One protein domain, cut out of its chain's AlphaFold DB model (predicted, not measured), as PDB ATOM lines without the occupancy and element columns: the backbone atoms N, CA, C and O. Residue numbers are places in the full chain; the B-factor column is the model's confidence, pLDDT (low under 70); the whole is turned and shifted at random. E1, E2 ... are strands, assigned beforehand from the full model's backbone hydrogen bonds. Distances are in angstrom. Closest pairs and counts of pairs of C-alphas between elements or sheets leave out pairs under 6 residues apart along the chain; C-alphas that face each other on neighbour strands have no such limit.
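What this domain is: This is residues 77 to 157 of the 731 residues of the protein "1,4-alpha-glucan branching protein" of Verrucomicrobia bacterium (UniProt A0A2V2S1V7). This is a small, lopsided sandwich: a strongly twisted sheet of four strands, E1 E2 E5 E4, and a smaller sheet, E3 E6 E7, that covers only part of it. The two sheets are only partly face to face, and the hairpins E1 and E2 and E4 and E5 reach away from the smaller sheet toward different ends. The 81 printed residues hold seven named strands, E1 to E7 in chain order, and no named helix; both sheets are antiparallel throughout, and the class is all strand. The whole is compact, with a radius of gyration of the C-alphas of 12.8 A, and only just flat, with spans of 36 by 32 by 18 A.

Where its parts are: Begin in the larger sheet at C-alpha 77, (184.479, 134.202, 163.239), where E1, residues 77 to 82, sets out for 15.8 A. E2, residues 85 to 93, runs 25.2 A. Find C-alpha 124 at (206.901, 127.925, 158.807); from there E5, residues 124 to 134 and the longest strand by residues, covers 26.7 A. E4, residues 117 to 121, is 12.9 A long. In the smaller sheet look for E3, residues 97 to 101, 10.5 A; E6, residues 144 to 148, 12.5 A; and E7, residues 154 to 156, 6.1 A, ending at C-alpha 156, (184.936, 122.107, 168.953).

How they stand to each other: In the larger sheet, E2 and E5 are the inner strands, antiparallel at 151 degrees; look for N 92 and O 129, 2.9 A apart and within hydrogen-bond range. The edge strand E1 forms a hairpin with E2, with N 78 and O 89 at 2.8 A. E5 bends by 81 degrees at residue 127. The other edge strand, E4, forms a hairpin with E5, with N 119 and O 128 at 2.8 A. In the smaller sheet the inner strand E6 has E3 as a neighbour, with N 101 and O 145 at 2.9 A. E6 and E7 form a hairpin, with N 146 and O 154 at 2.8 A. Across the sandwich, two sheets face to face, the strands stand at 37 degrees to each other. The closest C-alphas of E3 and E5 are those of Val 100 and Trp 129, 7.0 A apart. E3 and E4 are near each other, while E1 is apart from E3, E6 and E7.

The domain as a whole: The two farthest C-alphas, those of Ala 83 and Gly 150, are 41.7 A apart. The printed part has no cut. Look along residues 102 to 116 for the long link, E3 to E4. The mean pLDDT of the printed part is 93.8, and no printed residue is under 70.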
ATOM      1  N   SER A  77     185.335 133.706 164.326       97.44
ATOM      2  CA  SER A  77     184.479 134.202 163.239       97.44
ATOM      3  C   SER A  77     184.451 135.736 163.195       97.44
ATOM      4  O   SER A  77     183.894 136.395 164.066       97.44
ATOM      5  N   THR A  78     185.047 136.326 162.157       96.94
ATOM      6  CA  THR A  78     185.067 137.781 161.932       96.94
ATOM      7  C   THR A  78     184.351 138.124 160.623       96.94
ATOM      8  O   THR A  78     184.884 137.839 159.545       96.94
ATOM      9  N   PRO A  79     183.138 138.708 160.672       96.81
ATOM     10  CA  PRO A  79     182.453 139.187 159.475       96.81
ATOM     11  C   PRO A  79     183.259 140.267 158.743       96.81
ATOM     12  O   PRO A  79     183.862 141.137 159.369       96.81
ATOM     13  N   TYR A  80     183.244 140.238 157.411       94.00
ATOM     14  CA  TYR A  80     183.835 141.280 156.573       94.00
ATOM     15  C   TYR A  80     182.859 141.740 155.490       94.00
ATOM     16  O   TYR A  80     182.079 140.961 154.938       94.00
ATOM     17  N   HIS A  81     182.945 143.025 155.159       91.56
ATOM     18  CA  HIS A  81     182.247 143.644 154.041       91.56
ATOM     19  C   HIS A  81     183.190 144.665 153.390       91.56
ATOM     20  O   HIS A  81     183.255 145.828 153.795       91.56
ATOM     21  N   ASP A  82     183.960 144.214 152.402       88.75
ATOM     22  CA  ASP A  82     184.992 145.003 151.728       88.75
ATOM     23  C   ASP A  82     184.889 144.891 150.195       88.75
ATOM     24  O   ASP A  82     183.971 144.280 149.649       88.75
ATOM     25  N   ALA A  83     185.827 145.511 149.472       86.38
ATOM     26  CA  ALA A  83     185.830 145.520 148.006       86.38
ATOM     27  C   ALA A  83     185.944 144.119 147.369       86.38
ATOM     28  O   ALA A  83     185.600 143.951 146.201       86.38
ATOM     29  N   SER A  84     186.418 143.122 148.121       82.69
ATOM     30  CA  SER A  84     186.526 141.728 147.682       82.69
ATOM     31  C   SER A  84     185.264 140.912 147.994       82.69
ATOM     32  O   SER A  84     185.203 139.739 147.629       82.69
ATOM     33  N   GLY A  85     184.258 141.510 148.646       89.44
ATOM     34  CA  GLY A  85     182.939 140.927 148.872       89.44
ATOM     35  C   GLY A  85     182.504 140.913 150.337       89.44
ATOM     36  O   GLY A  85     182.985 141.674 151.177       89.44
ATOM     37  N   THR A  86     181.561 140.022 150.630       92.75
ATOM     38  CA  THR A  86     180.992 139.817 151.965       92.75
ATOM     39  C   THR A  86     181.120 138.354 152.356       92.75
ATOM     40  O   THR A  86     180.873 137.465 151.539       92.75
ATOM     41  N   GLY A  87     181.480 138.110 153.608       95.19
ATOM     42  CA  GLY A  87     181.598 136.774 154.167       95.19
ATOM     43  C   GLY A  87     182.135 136.827 155.587       95.19
ATOM     44  O   GLY A  87     182.073 137.866 156.247       95.19
ATOM     45  N   VAL A  88     182.677 135.704 156.049       97.00
ATOM     46  CA  VAL A  88     183.281 135.596 157.381       97.00
ATOM     47  C   VAL A  88     184.668 134.994 157.252       97.00
ATOM     48  O   VAL A  88     184.858 133.988 156.568       97.00
ATOM     49  N   THR A  89     185.648 135.622 157.890       97.19
ATOM     50  CA  THR A  89     186.961 135.022 158.109       97.19
ATOM     51  C   THR A  89     186.865 134.132 159.336       97.19
ATOM     52  O   THR A  89     186.442 134.597 160.391       97.19
ATOM     53  N   PHE A  90     187.255 132.869 159.200       98.06
ATOM     54  CA  PHE A  90     187.436 131.962 160.332       98.06
ATOM     55  C   PHE A  90     188.927 131.814 160.607       98.06
ATOM     56  O   PHE A  90     189.691 131.605 159.661       98.06
ATOM     57  N   ARG A  91     189.348 131.919 161.872       98.12
ATOM     58  CA  ARG A  91     190.751 131.755 162.279       98.12
ATOM     59  C   ARG A  91     190.879 131.107 163.656       98.12
ATOM     60  O   ARG A  91     190.342 131.629 164.632       98.12
ATOM     61  N   VAL A  92     191.655 130.025 163.755       98.06
ATOM     62  CA  VAL A  92     191.801 129.235 164.989       98.06
ATOM     63  C   VAL A  92     193.213 128.674 165.177       98.06
ATOM     64  O   VAL A  92     193.872 128.274 164.217       98.06
ATOM     65  N   TRP A  93     193.679 128.626 166.427       97.81
ATOM     66  CA  TRP A  93     194.946 127.995 166.804       97.81
ATOM     67  C   TRP A  93     194.735 126.507 167.111       97.81
ATOM     68  O   TRP A  93     194.007 126.157 168.039       97.81
ATOM     69  N   ALA A  94     195.358 125.636 166.315       97.31
ATOM     70  CA  ALA A  94     195.281 124.179 166.438       97.31
ATOM     71  C   ALA A  94     196.566 123.537 165.865       97.31
ATOM     72  O   ALA A  94     196.549 122.970 164.764       97.31
ATOM     73  N   PRO A  95     197.714 123.674 166.554       95.75
ATOM     74  CA  PRO A  95     199.028 123.330 166.014       95.75
ATOM     75  C   PRO A  95     199.229 121.838 165.727       95.75
ATOM     76  O   PRO A  95     200.011 121.502 164.839       95.75
ATOM     77  N   ASN A  96     198.531 120.946 166.437       94.50
ATOM     78  CA  ASN A  96     198.632 119.497 166.234       94.50
ATOM     79  C   ASN A  96     197.624 118.956 165.208       94.50
ATOM     80  O   ASN A  96     197.653 117.765 164.881       94.50
ATOM     81  N   ALA A  97     196.745 119.813 164.680       95.81
ATOM     82  CA  ALA A  97     195.777 119.415 163.671       95.81
ATOM     83  C   ALA A  97     196.466 119.036 162.351       95.81
ATOM     84  O   ALA A  97     197.458 119.625 161.918       95.81
ATOM     85  N   THR A  98     195.894 118.054 161.665       94.69
ATOM     86  CA  THR A  98     196.248 117.693 160.287       94.69
ATOM     87  C   THR A  98     195.368 118.414 159.268       94.69
ATOM     88  O   THR A  98     195.842 118.713 158.172       94.69
ATOM     89  N   ALA A  99     194.125 118.741 159.638       95.50
ATOM     90  CA  ALA A  99     193.221 119.597 158.876       95.50
ATOM     91  C   ALA A  99     192.141 120.192 159.789       95.50
ATOM     92  O   ALA A  99     191.658 119.514 160.696       95.50
ATOM     93  N   VAL A 100     191.704 121.414 159.490       97.56
ATOM     94  CA  VAL A 100     190.586 122.078 160.174       97.56
ATOM     95  C   VAL A 100     189.527 122.467 159.149       97.56
ATOM     96  O   VAL A 100     189.857 122.981 158.083       97.56
ATOM     97  N   HIS A 101     188.262 122.209 159.467       96.94
ATOM     98  CA  HIS A 101     187.101 122.580 158.655       96.94
ATOM     99  C   HIS A 101     186.121 123.381 159.508       96.94
ATOM    100  O   HIS A 101     186.187 123.334 160.739       96.94
ATOM    101  N   VAL A 102     185.188 124.073 158.854       96.94
ATOM    102  CA  VAL A 102     184.138 124.845 159.530       96.94
ATOM    103  C   VAL A 102     182.763 124.364 159.065       96.94
ATOM    104  O   VAL A 102     182.198 124.926 158.123       96.94
ATOM    105  N   PRO A 103     182.225 123.280 159.643       96.12
ATOM    106  CA  PRO A 103     180.847 122.888 159.393       96.12
ATOM    107  C   PRO A 103     179.875 123.929 159.960       96.12
ATOM    108  O   PRO A 103     180.033 124.375 161.095       96.12
ATOM    109  N   GLY A 104     178.840 124.274 159.199       96.06
ATOM    110  CA  GLY A 104     177.776 125.161 159.658       96.06
ATOM    111  C   GLY A 104     176.592 125.221 158.698       96.06
ATOM    112  O   GLY A 104     176.553 124.513 157.684       96.06
ATOM    113  N   ASP A 105     175.638 126.102 158.992       96.50
ATOM    114  CA  ASP A 105     174.411 126.277 158.196       96.50
ATOM    115  C   ASP A 105     174.700 126.491 156.698       96.50
ATOM    116  O   ASP A 105     174.054 125.912 155.823       96.50
ATOM    117  N   PHE A 106     175.738 127.271 156.393       94.56
ATOM    118  CA  PHE A 106     176.159 127.648 155.039       94.56
ATOM    119  C   PHE A 106     176.738 126.495 154.200       94.56
ATOM    120  O   PHE A 106     176.902 126.649 152.990       94.56
ATOM    121  N   ASN A 107     177.059 125.345 154.800       94.69
ATOM    122  CA  ASN A 107     177.582 124.179 154.079       94.69
ATOM    123  C   ASN A 107     176.934 122.853 154.508       94.69
ATOM    124  O   ASN A 107     177.508 121.785 154.278       94.69
ATOM    125  N   SER A 108     175.731 122.915 155.097       95.38
ATOM    126  CA  SER A 108     174.997 121.742 155.599       95.38
ATOM    127  C   SER A 108     175.817 120.898 156.581       95.38
ATOM    128  O   SER A 108     175.748 119.668 156.547       95.38
ATOM    129  N   TYR A 109     176.611 121.557 157.432       95.44
ATOM    130  CA  TYR A 109     177.471 120.922 158.432       95.44
ATOM    131  C   TYR A 109     178.435 119.872 157.848       95.44
ATOM    132  O   TYR A 109     178.722 118.844 158.464       95.44
ATOM    133  N   SER A 110     178.973 120.127 156.653       95.62
ATOM    134  CA  SER A 110     179.959 119.235 156.042       95.62
ATOM    135  C   SER A 110     181.303 119.281 156.778       95.62
ATOM    136  O   SER A 110     181.905 120.339 156.930       95.62
ATOM    137  N   THR A 111     181.817 118.111 157.161       95.38
ATOM    138  CA  THR A 111     183.122 117.937 157.829       95.38
ATOM    139  C   THR A 111     184.308 117.811 156.872       95.38
ATOM    140  O   THR A 111     185.445 117.643 157.312       95.38
ATOM    141  N   THR A 112     184.054 117.864 155.565       91.88
ATOM    142  CA  THR A 112     185.066 117.702 154.507       91.88
ATOM    143  C   THR A 112     185.057 118.840 153.493       91.88
ATOM    144  O   THR A 112     186.007 118.989 152.724       91.88
ATOM    145  N   ALA A 113     183.998 119.651 153.464       88.25
ATOM    146  CA  ALA A 113     183.948 120.839 152.632       88.25
ATOM    147  C   ALA A 113     184.710 121.995 153.296       88.25
ATOM    148  O   ALA A 113     184.667 122.162 154.512       88.25
ATOM    149  N   PHE A 114     185.359 122.820 152.470       80.12
ATOM    150  CA  PHE A 114     186.000 124.075 152.879       80.12
ATOM    151  C   PHE A 114     187.008 123.934 154.035       80.12
ATOM    152  O   PHE A 114     186.814 124.470 155.125       80.12
ATOM    153  N   ALA A 115     188.114 123.233 153.772       92.12
ATOM    154  CA  ALA A 115     189.250 123.189 154.688       92.12
ATOM    155  C   ALA A 115     189.908 124.574 154.837       92.12
ATOM    156  O   ALA A 115     190.130 125.273 153.839       92.12
ATOM    157  N   LEU A 116     190.260 124.932 156.072       96.88
ATOM    158  CA  LEU A 116     191.051 126.118 156.385       96.88
ATOM    159  C   LEU A 116     192.490 125.962 155.869       96.88
ATOM    160  O   LEU A 116     193.052 124.864 155.857       96.88
ATOM    161  N   GLY A 117     193.091 127.074 155.454       96.25
ATOM    162  CA  GLY A 117     194.494 127.157 155.064       96.25
ATOM    163  C   GLY A 117     195.414 127.275 156.274       96.25
ATOM    164  O   GLY A 117     195.037 127.836 157.298       96.25
ATOM    165  N   LYS A 118     196.640 126.757 156.162       96.19
ATOM    166  CA  LYS A 118     197.690 126.955 157.173       96.19
ATOM    167  C   LYS A 118     198.259 128.363 157.067       96.19
ATOM    168  O   LYS A 118     198.689 128.742 155.976       96.19
ATOM    169  N   GLU A 119     198.336 129.077 158.183       95.88
ATOM    170  CA  GLU A 119     199.085 130.328 158.239       95.88
ATOM    171  C   GLU A 119     200.583 130.053 158.362       95.88
ATOM    172  O   GLU A 119     201.023 129.129 159.054       95.88
ATOM    173  N   LEU A 120     201.377 130.799 157.593       93.62
ATOM    174  CA  LEU A 120     202.823 130.617 157.532       93.62
ATOM    175  C   LEU A 120     203.533 131.897 157.961       93.62
ATOM    176  O   LEU A 120     203.543 132.891 157.233       93.62
ATOM    177  N   THR A 121     204.252 131.822 159.075       86.75
ATOM    178  CA  THR A 121     205.174 132.867 159.514       86.75
ATOM    179  C   THR A 121     206.588 132.508 159.052       86.75
ATOM    180  O   THR A 121     207.147 131.483 159.437       86.75
ATOM    181  N   ASN A 122     207.184 133.335 158.181       88.50
ATOM    182  CA  ASN A 122     208.495 133.076 157.556       88.50
ATOM    183  C   ASN A 122     208.595 131.701 156.859       88.50
ATOM    184  O   ASN A 122     209.638 131.048 156.884       88.50
ATOM    185  N   GLY A 123     207.498 131.251 156.243       88.12
ATOM    186  CA  GLY A 123     207.418 129.955 155.559       88.12
ATOM    187  C   GLY A 123     207.257 128.749 156.489       88.12
ATOM    188  O   GLY A 123     207.234 127.618 156.006       88.12
ATOM    189  N   VAL A 124     207.123 128.968 157.801       90.88
ATOM    190  CA  VAL A 124     206.901 127.925 158.807       90.88
ATOM    191  C   VAL A 124     205.468 128.018 159.315       90.88
ATOM    192  O   VAL A 124     204.982 129.106 159.609       90.88
ATOM    193  N   PHE A 125     204.798 126.872 159.416       93.31
ATOM    194  CA  PHE A 125     203.469 126.790 160.016       93.31
ATOM    195  C   PHE A 125     203.537 127.182 161.493       93.31
ATOM    196  O   PHE A 125     204.250 126.548 162.269       93.31
ATOM    197  N   ASP A 126     202.797 128.219 161.866       91.19
ATOM    198  CA  ASP A 126     202.763 128.770 163.229       91.19
ATOM    199  C   ASP A 126     201.680 128.131 164.117       91.19
ATOM    200  O   ASP A 126     201.556 128.454 165.299       91.19
ATOM    201  N   GLY A 127     200.926 127.174 163.571       95.44
ATOM    202  CA  GLY A 127     199.847 126.489 164.271       95.44
ATOM    203  C   GLY A 127     198.464 127.099 164.045       95.44
ATOM    204  O   GLY A 127     197.492 126.582 164.601       95.44
ATOM    205  N   VAL A 128     198.357 128.173 163.257       97.44
ATOM    206  CA  VAL A 128     197.101 128.882 162.998       97.44
ATOM    207  C   VAL A 128     196.493 128.449 161.668       97.44
ATOM    208  O   VAL A 128     197.172 128.313 160.652       97.44
ATOM    209  N   TRP A 129     195.183 128.231 161.672       97.94
ATOM    210  CA  TRP A 129     194.400 127.890 160.492       97.94
ATOM    211  C   TRP A 129     193.431 129.016 160.180       97.94
ATOM    212  O   TRP A 129     192.747 129.479 161.091       97.94
ATOM    213  N   SER A 130     193.327 129.427 158.916       97.81
ATOM    214  CA  SER A 130     192.364 130.445 158.505       97.81
ATOM    215  C   SER A 130     191.851 130.289 157.079       97.81
ATOM    216  O   SER A 130     192.504 129.706 156.214       97.81
ATOM    217  N   ALA A 131     190.658 130.821 156.832       96.12
ATOM    218  CA  ALA A 131     190.129 131.019 155.490       96.12
ATOM    219  C   ALA A 131     189.042 132.094 155.495       96.12
ATOM    220  O   ALA A 131     188.321 132.274 156.479       96.12
ATOM    221  N   ASP A 132     188.892 132.755 154.352       95.25
ATOM    222  CA  ASP A 132     187.751 133.617 154.082       95.25
ATOM    223  C   ASP A 132     186.648 132.786 153.441       95.25
ATOM    224  O   ASP A 132     186.865 132.115 152.431       95.25
ATOM    225  N   MET A 133     185.459 132.831 154.027       92.56
ATOM    226  CA  MET A 133     184.336 132.017 153.600       92.56
ATOM    227  C   MET A 133     183.213 132.907 153.063       92.56
ATOM    228  O   MET A 133     182.427 133.454 153.834       92.56
ATOM    229  N   PRO A 134     183.125 133.090 151.736       90.25
ATOM    230  CA  PRO A 134     181.941 133.668 151.116       90.25
ATOM    231  C   PRO A 134     180.734 132.754 151.355       90.25
ATOM    232  O   PRO A 134     180.864 131.531 151.309       90.25
ATOM    233  N   GLY A 135     179.550 133.325 151.570       85.94
ATOM    234  CA  GLY A 135     178.333 132.535 151.796       85.94
ATOM    235  C   GLY A 135     177.993 132.272 153.267       85.94
ATOM    236  O   GLY A 135     176.912 131.769 153.563       85.94
ATOM    237  N   SER A 136     178.888 132.614 154.196       93.62
ATOM    238  CA  SER A 136     178.577 132.690 155.622       93.62
ATOM    239  C   SER A 136     178.188 134.122 156.006       93.62
ATOM    240  O   SER A 136     178.683 135.098 155.440       93.62
ATOM    241  N   TRP A 137     177.260 134.255 156.954       94.69
ATOM    242  CA  TRP A 137     176.747 135.542 157.421       94.69
ATOM    243  C   TRP A 137     176.336 135.464 158.891       94.69
ATOM    244  O   TRP A 137     176.197 134.379 159.457       94.69
ATOM    245  N   VAL A 138     176.155 136.634 159.504       97.06
ATOM    246  CA  VAL A 138     175.725 136.792 160.900       97.06
ATOM    247  C   VAL A 138     174.489 135.931 161.192       97.06
ATOM    248  O   VAL A 138     173.577 135.838 160.369       97.06
ATOM    249  N   ASN A 139     174.460 135.333 162.383       96.44
ATOM    250  CA  ASN A 139     173.484 134.361 162.888       96.44
ATOM    251  C   ASN A 139     173.571 132.936 162.328       96.44
ATOM    252  O   ASN A 139     172.871 132.072 162.853       96.44
ATOM    253  N   HIS A 140     174.413 132.652 161.330       97.69
ATOM    254  CA  HIS A 140     174.705 131.256 161.013       97.69
ATOM    255  C   HIS A 140     175.380 130.563 162.192       97.69
ATOM    256  O   HIS A 140     176.266 131.131 162.839       97.69
ATOM    257  N   GLN A 141     174.968 129.324 162.427       97.69
ATOM    258  CA  GLN A 141     175.573 128.440 163.404       97.69
ATOM    259  C   GLN A 141     176.724 127.647 162.792       97.69
ATOM    260  O   GLN A 141     176.666 127.251 161.621       97.69
ATOM    261  N   TYR A 142     177.775 127.417 163.578       97.12
ATOM    262  CA  TYR A 142     178.953 126.664 163.149       97.12
ATOM    263  C   TYR A 142     179.678 125.985 164.316       97.12
ATOM    264  O   TYR A 142     179.355 126.210 165.479       97.12
ATOM    265  N   LYS A 143     180.662 125.149 163.971       95.75
ATOM    266  CA  LYS A 143     181.738 124.673 164.853       95.75
ATOM    267  C   LYS A 143     183.035 124.558 164.061       95.75
ATOM    268  O   LYS A 143     183.016 124.571 162.828       95.75
ATOM    269  N   TYR A 144     184.154 124.348 164.747       96.56
ATOM    270  CA  TYR A 144     185.338 123.763 164.122       96.56
ATOM    271  C   TYR A 144     185.254 122.237 164.123       96.56
ATOM    272  O   TYR A 144     184.887 121.612 165.119       96.56
ATOM    273  N   PHE A 145     185.641 121.629 163.000       96.56
ATOM    274  CA  PHE A 145     185.893 120.195 162.901       96.56
ATOM    275  C   PHE A 145     187.380 119.945 162.667       96.56
ATOM    276  O   PHE A 145     187.917 120.233 161.591       96.56
ATOM    277  N   ILE A 146     188.049 119.432 163.698       96.50
ATOM    278  CA  ILE A 146     189.504 119.301 163.760       96.50
ATOM    279  C   ILE A 146     189.894 117.836 163.582       96.50
ATOM    280  O   ILE A 146     189.537 116.978 164.387       96.50
ATOM    281  N   ASN A 147     190.659 117.546 162.532       95.44
ATOM    282  CA  ASN A 147     191.274 116.240 162.329       95.44
ATOM    283  C   ASN A 147     192.682 116.247 162.908       95.44
ATOM    284  O   ASN A 147     193.488 117.098 162.537       95.44
ATOM    285  N   SER A 148     193.012 115.243 163.715       92.88
ATOM    286  CA  SER A 148     194.334 115.079 164.327       92.88
ATOM    287  C   SER A 148     194.730 113.607 164.326       92.88
ATOM    288  O   SER A 148     193.892 112.721 164.146       92.88
ATOM    289  N   PHE A 149     196.020 113.318 164.485       85.69
ATOM    290  CA  PHE A 149     196.477 111.931 164.523       85.69
ATOM    291  C   PHE A 149     195.828 111.179 165.691       85.69
ATOM    292  O   PHE A 149     195.888 111.627 166.829       85.69
ATOM    293  N   GLY A 150     195.229 110.021 165.405       82.31
ATOM    294  CA  GLY A 150     194.613 109.170 166.425       82.31
ATOM    295  C   GLY A 150     193.208 109.591 166.870       82.31
ATOM    296  O   GLY A 150     192.643 108.921 167.730       82.31
ATOM    297  N   THR A 151     192.618 110.635 166.277       83.56
ATOM    298  CA  THR A 151     191.229 111.041 166.540       83.56
ATOM    299  C   THR A 151     190.311 110.676 165.369       83.56
ATOM    300  O   THR A 151     190.750 110.566 164.226       83.56
ATOM    301  N   ASN A 152     189.011 110.514 165.638       86.06
ATOM    302  CA  ASN A 152     187.975 110.360 164.603       86.06
ATOM    303  C   ASN A 152     187.360 111.720 164.210       86.06
ATOM    304  O   ASN A 152     186.167 111.804 163.915       86.06
ATOM    305  N   GLY A 153     188.177 112.778 164.241       91.06
ATOM    306  CA  GLY A 153     187.726 114.163 164.133       91.06
ATOM    307  C   GLY A 153     187.069 114.673 165.420       91.06
ATOM    308  O   GLY A 153     186.422 113.925 166.153       91.06
ATOM    309  N   LEU A 154     187.270 115.953 165.715       93.25
ATOM    310  CA  LEU A 154     186.807 116.610 166.934       93.25
ATOM    311  C   LEU A 154     185.902 117.779 166.575       93.25
ATOM    312  O   LEU A 154     186.299 118.647 165.803       93.25
ATOM    313  N   TRP A 155     184.710 117.801 167.159       93.88
ATOM    314  CA  TRP A 155     183.824 118.957 167.123       93.88
ATOM    315  C   TRP A 155     184.183 119.870 168.280       93.88
ATOM    316  O   TRP A 155     184.209 119.409 169.420       93.88
ATOM    317  N   LYS A 156     184.491 121.125 167.973       94.25
ATOM    318  CA  LYS A 156     184.936 122.107 168.953       94.25
ATOM    319  C   LYS A 156     184.263 123.443 168.716       94.25
ATOM    320  O   LYS A 156     184.202 123.893 167.569       94.25
ATOM    321  N   HIS A 157     183.810 124.059 169.798       94.50
ATOM    322  CA  HIS A 157     183.515 125.484 169.811       94.50
ATOM    323  C   HIS A 157     184.715 126.303 169.346       94.50
ATOM    324  O   HIS A 157     185.874 125.904 169.490       94.50
TER     325      HIS A 157